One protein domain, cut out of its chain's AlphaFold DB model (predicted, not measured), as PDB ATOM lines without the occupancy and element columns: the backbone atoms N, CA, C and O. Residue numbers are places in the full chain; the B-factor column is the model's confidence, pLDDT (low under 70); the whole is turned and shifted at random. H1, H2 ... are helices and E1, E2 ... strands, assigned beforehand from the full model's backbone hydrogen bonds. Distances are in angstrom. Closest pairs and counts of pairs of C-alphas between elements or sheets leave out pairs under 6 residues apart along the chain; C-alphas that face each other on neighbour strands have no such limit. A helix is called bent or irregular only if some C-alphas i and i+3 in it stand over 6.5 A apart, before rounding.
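Overview. This is residues 2 to 84 of the 127 residues of an uncharacterized protein of Rickettsia peacockii (strain Rustic) (UniProt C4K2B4). With little regular structure, this is an elongated body of loops round two tiny two-stranded sheets, antiparallel E1 with E3 and parallel E2 with E4, plus one short helix, H1. Unnamed residues 2 to 18 and 64 to 84 make long stretches; 68 to 69 pair with E3. The printed 83 residues run E1, E2, E3, H1, E4, class mixed, with 19 in named elements. It is compact, radius of gyration of the C-alphas 12.7 A, spanning 41 by 23 by 21 A.

Arrangement. E1, residues 19 to 21, and E3, 38 to 40, are antiparallel at 161 degrees; N 20 and O 39 are 3.0 A apart. E2, 31 to 33, and E4, 61 to 63, are parallel at 8 degrees; N 32 and O 61 are 2.8 A apart. E3 and E4 are apart. H1, 45 to 51, is irregular, C-alphas 46 and 49 being 7.7 A apart; 1 of 3 O i to N i+4 and 2 of 4 O i to N i+3 pairs are within hydrogen-bond range. The closest C-alphas of E3 and H1, Tyr 39 and Pro 45, are 6.4 A apart.

Along the chain. E1 begins at C-alpha 19 (32.172, 10.107, -30.594); E4 ends at C-alpha 63 (30.022, 8.456, -46.842). H1 is 9.0 A long.

Size, cuts and confidence. The farthest C-alphas, Pro 13 and Ser 79, are 40.9 A apart. The printed part has no cut. Residues 2 to 5, 9 to 17 and 79 to 84 have pLDDT under 70.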
ATOM      1  N   PRO A   2      42.342   2.343 -31.867       52.00
ATOM      2  CA  PRO A   2      40.901   2.171 -31.904       52.00
ATOM      3  C   PRO A   2      40.638   1.086 -32.943       52.00
ATOM      4  O   PRO A   2      40.683   1.324 -34.145       52.00
ATOM      5  N   ASN A   3      40.476  -0.149 -32.481       62.88
ATOM      6  CA  ASN A   3      39.992  -1.222 -33.330       62.88
ATOM      7  C   ASN A   3      38.715  -0.694 -33.989       62.88
ATOM      8  O   ASN A   3      37.783  -0.375 -33.266       62.88
ATOM      9  N   HIS A   4      38.650  -0.549 -35.313       59.53
ATOM     10  CA  HIS A   4      37.429  -0.032 -35.928       59.53
ATOM     11  C   HIS A   4      36.263  -1.007 -35.763       59.53
ATOM     12  O   HIS A   4      35.172  -0.670 -36.185       59.53
ATOM     13  N   ASN A   5      36.479  -2.221 -35.240       67.44
ATOM     14  CA  ASN A   5      35.423  -3.125 -34.785       67.44
ATOM     15  C   ASN A   5      34.918  -2.773 -33.376       67.44
ATOM     16  O   ASN A   5      33.867  -3.249 -32.968       67.44
ATOM     17  N   ASN A   6      35.651  -1.938 -32.635       72.44
ATOM     18  CA  ASN A   6      35.155  -1.255 -31.450       72.44
ATOM     19  C   ASN A   6      34.303  -0.057 -31.911       72.44
ATOM     20  O   ASN A   6      34.827   0.809 -32.611       72.44
ATOM     21  N   PRO A   7      33.017   0.022 -31.536       75.56
ATOM     22  CA  PRO A   7      32.133   1.119 -31.934       75.56
ATOM     23  C   PRO A   7      32.575   2.500 -31.440       75.56
ATOM     24  O   PRO A   7      32.195   3.510 -32.033       75.56
ATOM     25  N   TYR A   8      33.394   2.553 -30.389       76.31
ATOM     26  CA  TYR A   8      33.851   3.796 -29.782       76.31
ATOM     27  C   TYR A   8      35.340   4.010 -30.064       76.31
ATOM     28  O   TYR A   8      36.165   3.243 -29.548       76.31
ATOM     29  N   PRO A   9      35.723   5.038 -30.843       67.94
ATOM     30  CA  PRO A   9      37.121   5.386 -30.996       67.94
ATOM     31  C   PRO A   9      37.741   5.697 -29.629       67.94
ATOM     32  O   PRO A   9      37.208   6.477 -28.837       67.94
ATOM     33  N   HIS A  10      38.894   5.092 -29.347       64.44
ATOM     34  CA  HIS A  10      39.744   5.482 -28.228       64.44
ATOM     35  C   HIS A  10      40.394   6.830 -28.549       64.44
ATOM     36  O   HIS A  10      41.540   6.892 -28.982       64.44
ATOM     37  N   LEU A  11      39.639   7.908 -28.363       59.97
ATOM     38  CA  LEU A  11      40.175   9.260 -28.370       59.97
ATOM     39  C   LEU A  11      40.840   9.495 -27.008       59.97
ATOM     40  O   LEU A  11      40.204   9.361 -25.963       59.97
ATOM     41  N   PHE A  12      42.137   9.788 -26.984       48.62
ATOM     42  CA  PHE A  12      42.777  10.292 -25.766       48.62
ATOM     43  C   PHE A  12      42.130  11.635 -25.369       48.62
ATOM     44  O   PHE A  12      41.784  12.407 -26.264       48.62
ATOM     45  N   PRO A  13      41.962  11.966 -24.070       47.34
ATOM     46  CA  PRO A  13      42.386  11.241 -22.867       47.34
ATOM     47  C   PRO A  13      41.276  10.399 -22.195       47.34
ATOM     48  O   PRO A  13      41.502   9.833 -21.126       47.34
ATOM     49  N   LYS A  14      40.073  10.306 -22.777       52.12
ATOM     50  CA  LYS A  14      38.949   9.498 -22.272       52.12
ATOM     51  C   LYS A  14      38.111   8.986 -23.434       52.12
ATOM     52  O   LYS A  14      37.918   9.704 -24.404       52.12
ATOM     53  N   GLN A  15      37.525   7.799 -23.274       55.62
ATOM     54  CA  GLN A  15      36.498   7.280 -24.177       55.62
ATOM     55  C   GLN A  15      35.346   8.295 -24.255       55.62
ATOM     56  O   GLN A  15      34.511   8.380 -23.352       55.62
ATOM     57  N   ALA A  16      35.359   9.127 -25.294       60.47
ATOM     58  CA  ALA A  16      34.340  10.134 -25.504       60.47
ATOM     59  C   ALA A  16      33.090   9.395 -25.975       60.47
ATOM     60  O   ALA A  16      33.008   9.004 -27.134       60.47
ATOM     61  N   LYS A  17      32.121   9.186 -25.072       68.00
ATOM     62  CA  LYS A  17      30.795   8.638 -25.428       68.00
ATOM     63  C   LYS A  17      30.122   9.434 -26.550       68.00
ATOM     64  O   LYS A  17      29.264   8.910 -27.243       68.00
ATOM     65  N   GLU A  18      30.552  10.676 -26.707       83.94
ATOM     66  CA  GLU A  18      30.104  11.634 -27.702       83.94
ATOM     67  C   GLU A  18      30.608  11.306 -29.111       83.94
ATOM     68  O   GLU A  18      30.060  11.820 -30.070       83.94
ATOM     69  N   THR A  19      31.642  10.468 -29.272       88.00
ATOM     70  CA  THR A  19      32.172  10.107 -30.594       88.00
ATOM     71  C   THR A  19      32.017   8.621 -30.869       88.00
ATOM     72  O   THR A  19      32.458   7.791 -30.076       88.00
ATOM     73  N   ILE A  20      31.447   8.281 -32.025       90.00
ATOM     74  CA  ILE A  20      31.242   6.895 -32.463       90.00
ATOM     75  C   ILE A  20      31.784   6.678 -33.870       90.00
ATOM     76  O   ILE A  20      31.729   7.582 -34.702       90.00
ATOM     77  N   PHE A  21      32.228   5.460 -34.175       91.81
ATOM     78  CA  PHE A  21      32.396   5.043 -35.563       91.81
ATOM     79  C   PHE A  21      31.032   4.710 -36.155       91.81
ATOM     80  O   PHE A  21      30.377   3.749 -35.746       91.81
ATOM     81  N   LEU A  22      30.619   5.499 -37.145       92.75
ATOM     82  CA  LEU A  22      29.258   5.472 -37.671       92.75
ATOM     83  C   LEU A  22      28.867   4.108 -38.234       92.75
ATOM     84  O   LEU A  22      27.729   3.689 -38.062       92.75
ATOM     85  N   LYS A  23      29.811   3.382 -38.842       93.25
ATOM     86  CA  LYS A  23      29.530   2.113 -39.523       93.25
ATOM     87  C   LYS A  23      28.834   1.050 -38.658       93.25
ATOM     88  O   LYS A  23      28.184   0.177 -39.215       93.25
ATOM     89  N   HIS A  24      28.953   1.119 -37.328       91.75
ATOM     90  CA  HIS A  24      28.315   0.168 -36.399       91.75
ATOM     91  C   HIS A  24      26.881   0.517 -36.025       91.75
ATOM     92  O   HIS A  24      26.183  -0.316 -35.460       91.75
ATOM     93  N   PHE A  25      26.463   1.751 -36.289       92.75
ATOM     94  CA  PHE A  25      25.167   2.286 -35.871       92.75
ATOM     95  C   PHE A  25      24.258   2.601 -37.065       92.75
ATOM     96  O   PHE A  25      23.125   3.045 -36.878       92.75
ATOM     97  N   ILE A  26      24.733   2.336 -38.286       94.00
ATOM     98  CA  ILE A  26      23.931   2.399 -39.503       94.00
ATOM     99  C   ILE A  26      23.299   1.033 -39.772       94.00
ATOM    100  O   ILE A  26      23.990   0.033 -39.954       94.00
ATOM    101  N   HIS A  27      21.974   1.018 -39.833       93.62
ATOM    102  CA  HIS A  27      21.138  -0.147 -40.101       93.62
ATOM    103  C   HIS A  27      20.465  -0.047 -41.477       93.62
ATOM    104  O   HIS A  27      20.145  -1.065 -42.095       93.62
ATOM    105  N   ASN A  28      20.257   1.170 -41.983       91.12
ATOM    106  CA  ASN A  28      19.667   1.398 -43.293       91.12
ATOM    107  C   ASN A  28      20.651   1.051 -44.423       91.12
ATOM    108  O   ASN A  28      21.676   1.703 -44.598       91.12
ATOM    109  N   LEU A  29      20.282   0.076 -45.262       91.19
ATOM    110  CA  LEU A  29      21.090  -0.402 -46.396       91.19
ATOM    111  C   LEU A  29      21.349   0.660 -47.482       91.19
ATOM    112  O   LEU A  29      22.271   0.513 -48.287       91.19
ATOM    113  N   ASN A  30      20.557   1.735 -47.514       90.38
ATOM    114  CA  ASN A  30      20.778   2.868 -48.410       90.38
ATOM    115  C   ASN A  30      21.833   3.847 -47.883       90.38
ATOM    116  O   ASN A  30      22.195   4.777 -48.599       90.38
ATOM    117  N   ILE A  31      22.342   3.657 -46.666       93.44
ATOM    118  CA  ILE A  31      23.419   4.456 -46.091       93.44
ATOM    119  C   ILE A  31      24.651   3.557 -45.984       93.44
ATOM    120  O   ILE A  31      24.680   2.587 -45.237       93.44
ATOM    121  N   ILE A  32      25.690   3.877 -46.750       93.38
ATOM    122  CA  ILE A  32      26.976   3.181 -46.703       93.38
ATOM    123  C   ILE A  32      27.996   4.112 -46.073       93.38
ATOM    124  O   ILE A  32      28.160   5.246 -46.521       93.38
ATOM    125  N   VAL A  33      28.705   3.616 -45.063       94.44
ATOM    126  CA  VAL A  33      29.733   4.371 -44.350       94.44
ATOM    127  C   VAL A  33      31.061   3.628 -44.418       94.44
ATOM    128  O   VAL A  33      31.144   2.454 -44.065       94.44
ATOM    129  N   GLY A  34      32.095   4.325 -44.886       90.75
ATOM    130  CA  GLY A  34      33.459   3.819 -44.926       90.75
ATOM    131  C   GLY A  34      34.097   3.679 -43.542       90.75
ATOM    132  O   GLY A  34      33.669   4.287 -42.562       90.75
ATOM    133  N   ASP A  35      35.161   2.881 -43.465       88.31
ATOM    134  CA  ASP A  35      35.927   2.694 -42.232       88.31
ATOM    135  C   ASP A  35      36.487   4.010 -41.682       88.31
ATOM    136  O   ASP A  35      36.776   4.950 -42.429       88.31
ATOM    137  N   TYR A  36      36.657   4.050 -40.357       85.06
ATOM    138  CA  TYR A  36      37.207   5.187 -39.610       85.06
ATOM    139  C   TYR A  36      36.428   6.503 -39.757       85.06
ATOM    140  O   TYR A  36      36.892   7.554 -39.322       85.06
ATOM    141  N   THR A  37      35.229   6.455 -40.332       90.69
ATOM    142  CA  THR A  37      34.306   7.585 -40.359       90.69
ATOM    143  C   THR A  37      33.544   7.663 -39.047       90.69
ATOM    144  O   THR A  37      32.918   6.686 -38.618       90.69
ATOM    145  N   TYR A  38      33.609   8.824 -38.403       91.19
ATOM    146  CA  TYR A  38      33.058   9.037 -37.075       91.19
ATOM    147  C   TYR A  38      32.120  10.238 -37.023       91.19
ATOM    148  O   TYR A  38      32.239  11.189 -37.800       91.19
ATOM    149  N   TYR A  39      31.190  10.180 -36.077       92.69
ATOM    150  CA  TYR A  39      30.284  11.271 -35.747       92.69
ATOM    151  C   TYR A  39      30.490  11.669 -34.295       92.69
ATOM    152  O   TYR A  39      30.589  10.790 -33.437       92.69
ATOM    153  N   ASN A  40      30.585  12.974 -34.043       90.62
ATOM    154  CA  ASN A  40      30.657  13.542 -32.703       90.62
ATOM    155  C   ASN A  40      29.357  14.292 -32.373       90.62
ATOM    156  O   ASN A  40      29.003  15.225 -33.087       90.62
ATOM    157  N   ASP A  41      28.669  13.897 -31.301       89.69
ATOM    158  CA  ASP A  41      27.451  14.522 -30.776       89.69
ATOM    159  C   ASP A  41      27.375  14.342 -29.258       89.69
ATOM    160  O   ASP A  41      27.589  13.245 -28.744       89.69
ATOM    161  N   ALA A  42      27.052  15.412 -28.534       86.31
ATOM    162  CA  ALA A  42      26.992  15.394 -27.073       86.31
ATOM    163  C   ALA A  42      25.799  14.598 -26.505       86.31
ATOM    164  O   ALA A  42      25.803  14.257 -25.323       86.31
ATOM    165  N   ASN A  43      24.771  14.325 -27.313       86.00
ATOM    166  CA  ASN A  43      23.512  13.746 -26.853       86.00
ATOM    167  C   ASN A  43      23.383  12.274 -27.248       86.00
ATOM    168  O   ASN A  43      23.439  11.392 -26.394       86.00
ATOM    169  N   HIS A  44      23.174  12.026 -28.543       87.56
ATOM    170  CA  HIS A  44      22.795  10.718 -29.075       87.56
ATOM    171  C   HIS A  44      23.486  10.438 -30.414       87.56
ATOM    172  O   HIS A  44      22.816  10.326 -31.446       87.56
ATOM    173  N   PRO A  45      24.827  10.322 -30.443       90.44
ATOM    174  CA  PRO A  45      25.548  10.076 -31.686       90.44
ATOM    175  C   PRO A  45      25.069   8.795 -32.390       90.44
ATOM    176  O   PRO A  45      25.041   8.742 -33.618       90.44
ATOM    177  N   GLU A  46      24.609   7.785 -31.642       91.31
ATOM    178  CA  GLU A  46      24.064   6.527 -32.165       91.31
ATOM    179  C   GLU A  46      22.806   6.704 -33.022       91.31
ATOM    180  O   GLU A  46      22.472   5.830 -33.821       91.31
ATOM    181  N   LYS A  47      22.107   7.836 -32.879       92.19
ATOM    182  CA  LYS A  47      20.893   8.147 -33.635       92.19
ATOM    183  C   LYS A  47      21.164   8.888 -34.937       92.19
ATOM    184  O   LYS A  47      20.201   9.273 -35.595       92.19
ATOM    185  N   PHE A  48      22.424   9.040 -35.351       93.44
ATOM    186  CA  PHE A  48      22.806   9.755 -36.574       93.44
ATOM    187  C   PHE A  48      21.939   9.401 -37.792       93.44
ATOM    188  O   PHE A  48      21.477  10.284 -38.513       93.44
ATOM    189  N   GLU A  49      21.670   8.110 -37.999       93.19
ATOM    190  CA  GLU A  49      20.812   7.638 -39.090       93.19
ATOM    191  C   GLU A  49      19.428   8.308 -39.087       93.19
ATOM    192  O   GLU A  49      18.941   8.738 -40.131       93.19
ATOM    193  N   TYR A  50      18.806   8.421 -37.914       90.25
ATOM    194  CA  TYR A  50      17.442   8.917 -37.751       90.25
ATOM    195  C   TYR A  50      17.378  10.419 -37.511       90.25
ATOM    196  O   TYR A  50      16.389  11.046 -37.873       90.25
ATOM    197  N   GLU A  51      18.392  11.020 -36.896       91.81
ATOM    198  CA  GLU A  51      18.376  12.431 -36.505       91.81
ATOM    199  C   GLU A  51      19.043  13.325 -37.550       91.81
ATOM    200  O   GLU A  51      18.530  14.416 -37.814       91.81
ATOM    201  N   ASN A  52      20.081  12.835 -38.231       92.62
ATOM    202  CA  ASN A  52      20.924  13.633 -39.118       92.62
ATOM    203  C   ASN A  52      20.730  13.310 -40.601       92.62
ATOM    204  O   ASN A  52      21.140  14.109 -41.439       92.62
ATOM    205  N   VAL A  53      20.103  12.183 -40.957       91.56
ATOM    206  CA  VAL A  53      19.840  11.821 -42.358       91.56
ATOM    207  C   VAL A  53      18.342  11.899 -42.664       91.56
ATOM    208  O   VAL A  53      17.490  11.388 -41.938       91.56
ATOM    209  N   ARG A  54      17.985  12.575 -43.758       88.44
ATOM    210  CA  ARG A  54      16.608  12.695 -44.265       88.44
ATOM    211  C   ARG A  54      16.567  12.211 -45.708       88.44
ATOM    212  O   ARG A  54      17.445  12.553 -46.487       88.44
ATOM    213  N   GLY A  55      15.546  11.439 -46.081       82.38
ATOM    214  CA  GLY A  55      15.323  11.031 -47.478       82.38
ATOM    215  C   GLY A  55      16.105   9.800 -47.961       82.38
ATOM    216  O   GLY A  55      15.994   9.434 -49.128       82.38
ATOM    217  N   ALA A  56      16.813   9.086 -47.076       78.31
ATOM    218  CA  ALA A  56      17.528   7.843 -47.418       78.31
ATOM    219  C   ALA A  56      16.604   6.680 -47.841       78.31
ATOM    220  O   ALA A  56      17.071   5.608 -48.209       78.31
ATOM    221  N   HIS A  57      15.283   6.870 -47.807       79.25
ATOM    222  CA  HIS A  57      14.315   5.935 -48.385       79.25
ATOM    223  C   HIS A  57      14.262   6.002 -49.918       79.25
ATOM    224  O   HIS A  57      13.896   5.016 -50.550       79.25
ATOM    225  N   PHE A  58      14.629   7.141 -50.513       78.31
ATOM    226  CA  PHE A  58      14.494   7.395 -51.953       78.31
ATOM    227  C   PHE A  58      15.839   7.504 -52.678       78.31
ATOM    228  O   PHE A  58      15.881   7.462 -53.906       78.31
ATOM    229  N   ALA A  59      16.936   7.643 -51.935       80.94
ATOM    230  CA  ALA A  59      18.276   7.807 -52.478       80.94
ATOM    231  C   ALA A  59      19.320   7.115 -51.598       80.94
ATOM    232  O   ALA A  59      19.136   6.953 -50.390       80.94
ATOM    233  N   LYS A  60      20.442   6.743 -52.220       85.56
ATOM    234  CA  LYS A  60      21.579   6.119 -51.547       85.56
ATOM    235  C   LYS A  60      22.583   7.182 -51.098       85.56
ATOM    236  O   LYS A  60      23.045   7.978 -51.913       85.56
ATOM    237  N   LEU A  61      22.946   7.168 -49.820       90.62
ATOM    238  CA  LEU A  61      24.009   7.979 -49.235       90.62
ATOM    239  C   LEU A  61      25.268   7.128 -49.092       90.62
ATOM    240  O   LEU A  61      25.241   6.071 -48.469       90.62
ATOM    241  N   ILE A  62      26.378   7.597 -49.653       91.44
ATOM    242  CA  ILE A  62      27.689   6.974 -49.476       91.44
ATOM    243  C   ILE A  62      28.595   7.998 -48.803       91.44
ATOM    244  O   ILE A  62      28.901   9.039 -49.381       91.44
ATOM    245  N   ILE A  63      29.021   7.695 -47.582       91.81
ATOM    246  CA  ILE A  63      30.022   8.456 -46.842       91.81
ATOM    247  C   ILE A  63      31.337   7.686 -46.953       91.81
ATOM    248  O   ILE A  63      31.413   6.518 -46.573       91.81
ATOM    249  N   GLY A  64      32.362   8.330 -47.513       88.50
ATOM    250  CA  GLY A  64      33.685   7.729 -47.701       88.50
ATOM    251  C   GLY A  64      34.379   7.362 -46.385       88.50
ATOM    252  O   GLY A  64      33.837   7.568 -45.300       88.50
ATOM    253  N   LYS A  65      35.593   6.811 -46.480       90.12
ATOM    254  CA  LYS A  65      36.451   6.531 -45.316       90.12
ATOM    255  C   LYS A  65      37.017   7.835 -44.730       90.12
ATOM    256  O   LYS A  65      37.096   8.835 -45.445       90.12
ATOM    257  N   PHE A  66      37.426   7.821 -43.461       85.88
ATOM    258  CA  PHE A  66      38.128   8.942 -42.795       85.88
ATOM    259  C   PHE A  66      37.357  10.269 -42.756       85.88
ATOM    260  O   PHE A  66      37.948  11.350 -42.797       85.88
ATOM    261  N   CYS A  67      36.027  10.210 -42.702       87.56
ATOM    262  CA  CYS A  67      35.209  11.409 -42.573       87.56
ATOM    263  C   CYS A  67      34.944  11.721 -41.095       87.56
ATOM    264  O   CYS A  67      34.465  10.869 -40.348       87.56
ATOM    265  N   ALA A  68      35.220  12.960 -40.691       88.62
ATOM    266  CA  ALA A  68      34.821  13.503 -39.400       88.62
ATOM    267  C   ALA A  68      33.525  14.298 -39.573       88.62
ATOM    268  O   ALA A  68      33.513  15.300 -40.293       88.62
ATOM    269  N   ILE A  69      32.440  13.856 -38.938       90.69
ATOM    270  CA  ILE A  69      31.152  14.550 -38.981       90.69
ATOM    271  C   ILE A  69      30.902  15.209 -37.626       90.69
ATOM    272  O   ILE A  69      30.929  14.551 -36.585       90.69
ATOM    273  N   ALA A  70      30.690  16.521 -37.648       88.81
ATOM    274  CA  ALA A  70      30.482  17.317 -36.446       88.81
ATOM    275  C   ALA A  70      29.001  17.372 -36.052       88.81
ATOM    276  O   ALA A  70      28.115  17.285 -36.914       88.81
ATOM    277  N   MET A  71      28.755  17.581 -34.760       87.25
ATOM    278  CA  MET A  71      27.428  17.764 -34.175       87.25
ATOM    279  C   MET A  71      26.601  18.789 -34.961       87.25
ATOM    280  O   MET A  71      27.105  19.837 -35.368       87.25
ATOM    281  N   GLY A  72      25.315  18.490 -35.163       84.06
ATOM    282  CA  GLY A  72      24.379  19.378 -35.863       84.06
ATOM    283  C   GLY A  72      24.424  19.294 -37.393       84.06
ATOM    284  O   GLY A  72      23.664  19.991 -38.065       84.06
ATOM    285  N   THR A  73      25.266  18.430 -37.968       89.06
ATOM    286  CA  THR A  73      25.243  18.149 -39.413       89.06
ATOM    287  C   THR A  73      23.887  17.568 -39.819       89.06
ATOM    288  O   THR A  73      23.441  16.593 -39.226       89.06
ATOM    289  N   SER A  74      23.247  18.107 -40.859       87.44
ATOM    290  CA  SER A  74      22.023  17.538 -41.441       87.44
ATOM    291  C   SER A  74      22.239  17.225 -42.917       87.44
ATOM    292  O   SER A  74      22.656  18.086 -43.692       87.44
ATOM    293  N   ILE A  75      21.971  15.981 -43.304       87.88
ATOM    294  CA  ILE A  75      22.103  15.461 -44.663       87.88
ATOM    295  C   ILE A  75      20.699  15.213 -45.208       87.88
ATOM    296  O   ILE A  75      20.019  14.261 -44.821       87.88
ATOM    297  N   VAL A  76      20.266  16.068 -46.131       83.50
ATOM    298  CA  VAL A  76      18.947  15.976 -46.764       83.50
ATOM    299  C   VAL A  76      19.097  15.435 -48.182       83.50
ATOM    300  O   VAL A  76      19.659  16.083 -49.062       83.50
ATOM    301  N   LEU A  77      18.587  14.225 -48.395       74.44
ATOM    302  CA  LEU A  77      18.654  13.494 -49.651       74.44
ATOM    303  C   LEU A  77      17.335  13.692 -50.410       74.44
ATOM    304  O   LEU A  77      16.343  13.019 -50.141       74.44
ATOM    305  N   LEU A  78      17.318  14.653 -51.333       70.94
ATOM    306  CA  LEU A  78      16.213  14.847 -52.283       70.94
ATOM    307  C   LEU A  78      16.636  14.329 -53.659       70.94
ATOM    308  O   LEU A  78      16.225  13.253 -54.077       70.94
ATOM    309  N   SER A  79      17.550  15.058 -54.299       63.25
ATOM    310  CA  SER A  79      18.149  14.714 -55.591       63.25
ATOM    311  C   SER A  79      19.670  14.713 -55.449       63.25
ATOM    312  O   SER A  79      20.333  15.692 -55.790       63.25
ATOM    313  N   VAL A  80      20.231  13.648 -54.870       58.19
ATOM    314  CA  VAL A  80      21.683  13.542 -54.646       58.19
ATOM    315  C   VAL A  80      22.354  12.855 -55.823       58.19
ATOM    316  O   VAL A  80      21.953  11.775 -56.242       58.19
ATOM    317  N   ILE A  81      23.414  13.483 -56.319       53.84
ATOM    318  CA  ILE A  81      24.313  12.945 -57.337       53.84
ATOM    319  C   ILE A  81      25.729  12.916 -56.763       53.84
ATOM    320  O   ILE A  81      26.153  13.871 -56.108       53.84
ATOM    321  N   LEU A  82      26.461  11.821 -56.989       59.84
ATOM    322  CA  LEU A  82      27.884  11.747 -56.662       59.84
ATOM    323  C   LEU A  82      28.614  12.799 -57.507       59.84
ATOM    324  O   LEU A  82      28.771  12.624 -58.710       59.84
ATOM    325  N   GLN A  83      29.009  13.908 -56.885       60.09
ATOM    326  CA  GLN A  83      29.665  15.012 -57.588       60.09
ATOM    327  C   GLN A  83      31.117  14.667 -57.922       60.09
ATOM    328  O   GLN A  83      31.532  14.799 -59.069       60.09
ATOM    329  N   ARG A  84      31.892  14.242 -56.914       67.81
ATOM    330  CA  ARG A  84      33.290  13.810 -57.049       67.81
ATOM    331  C   ARG A  84      33.822  13.209 -55.750       67.81
ATOM    332  O   ARG A  84      33.308  13.503 -54.671       67.81
TER     333      ARG A  84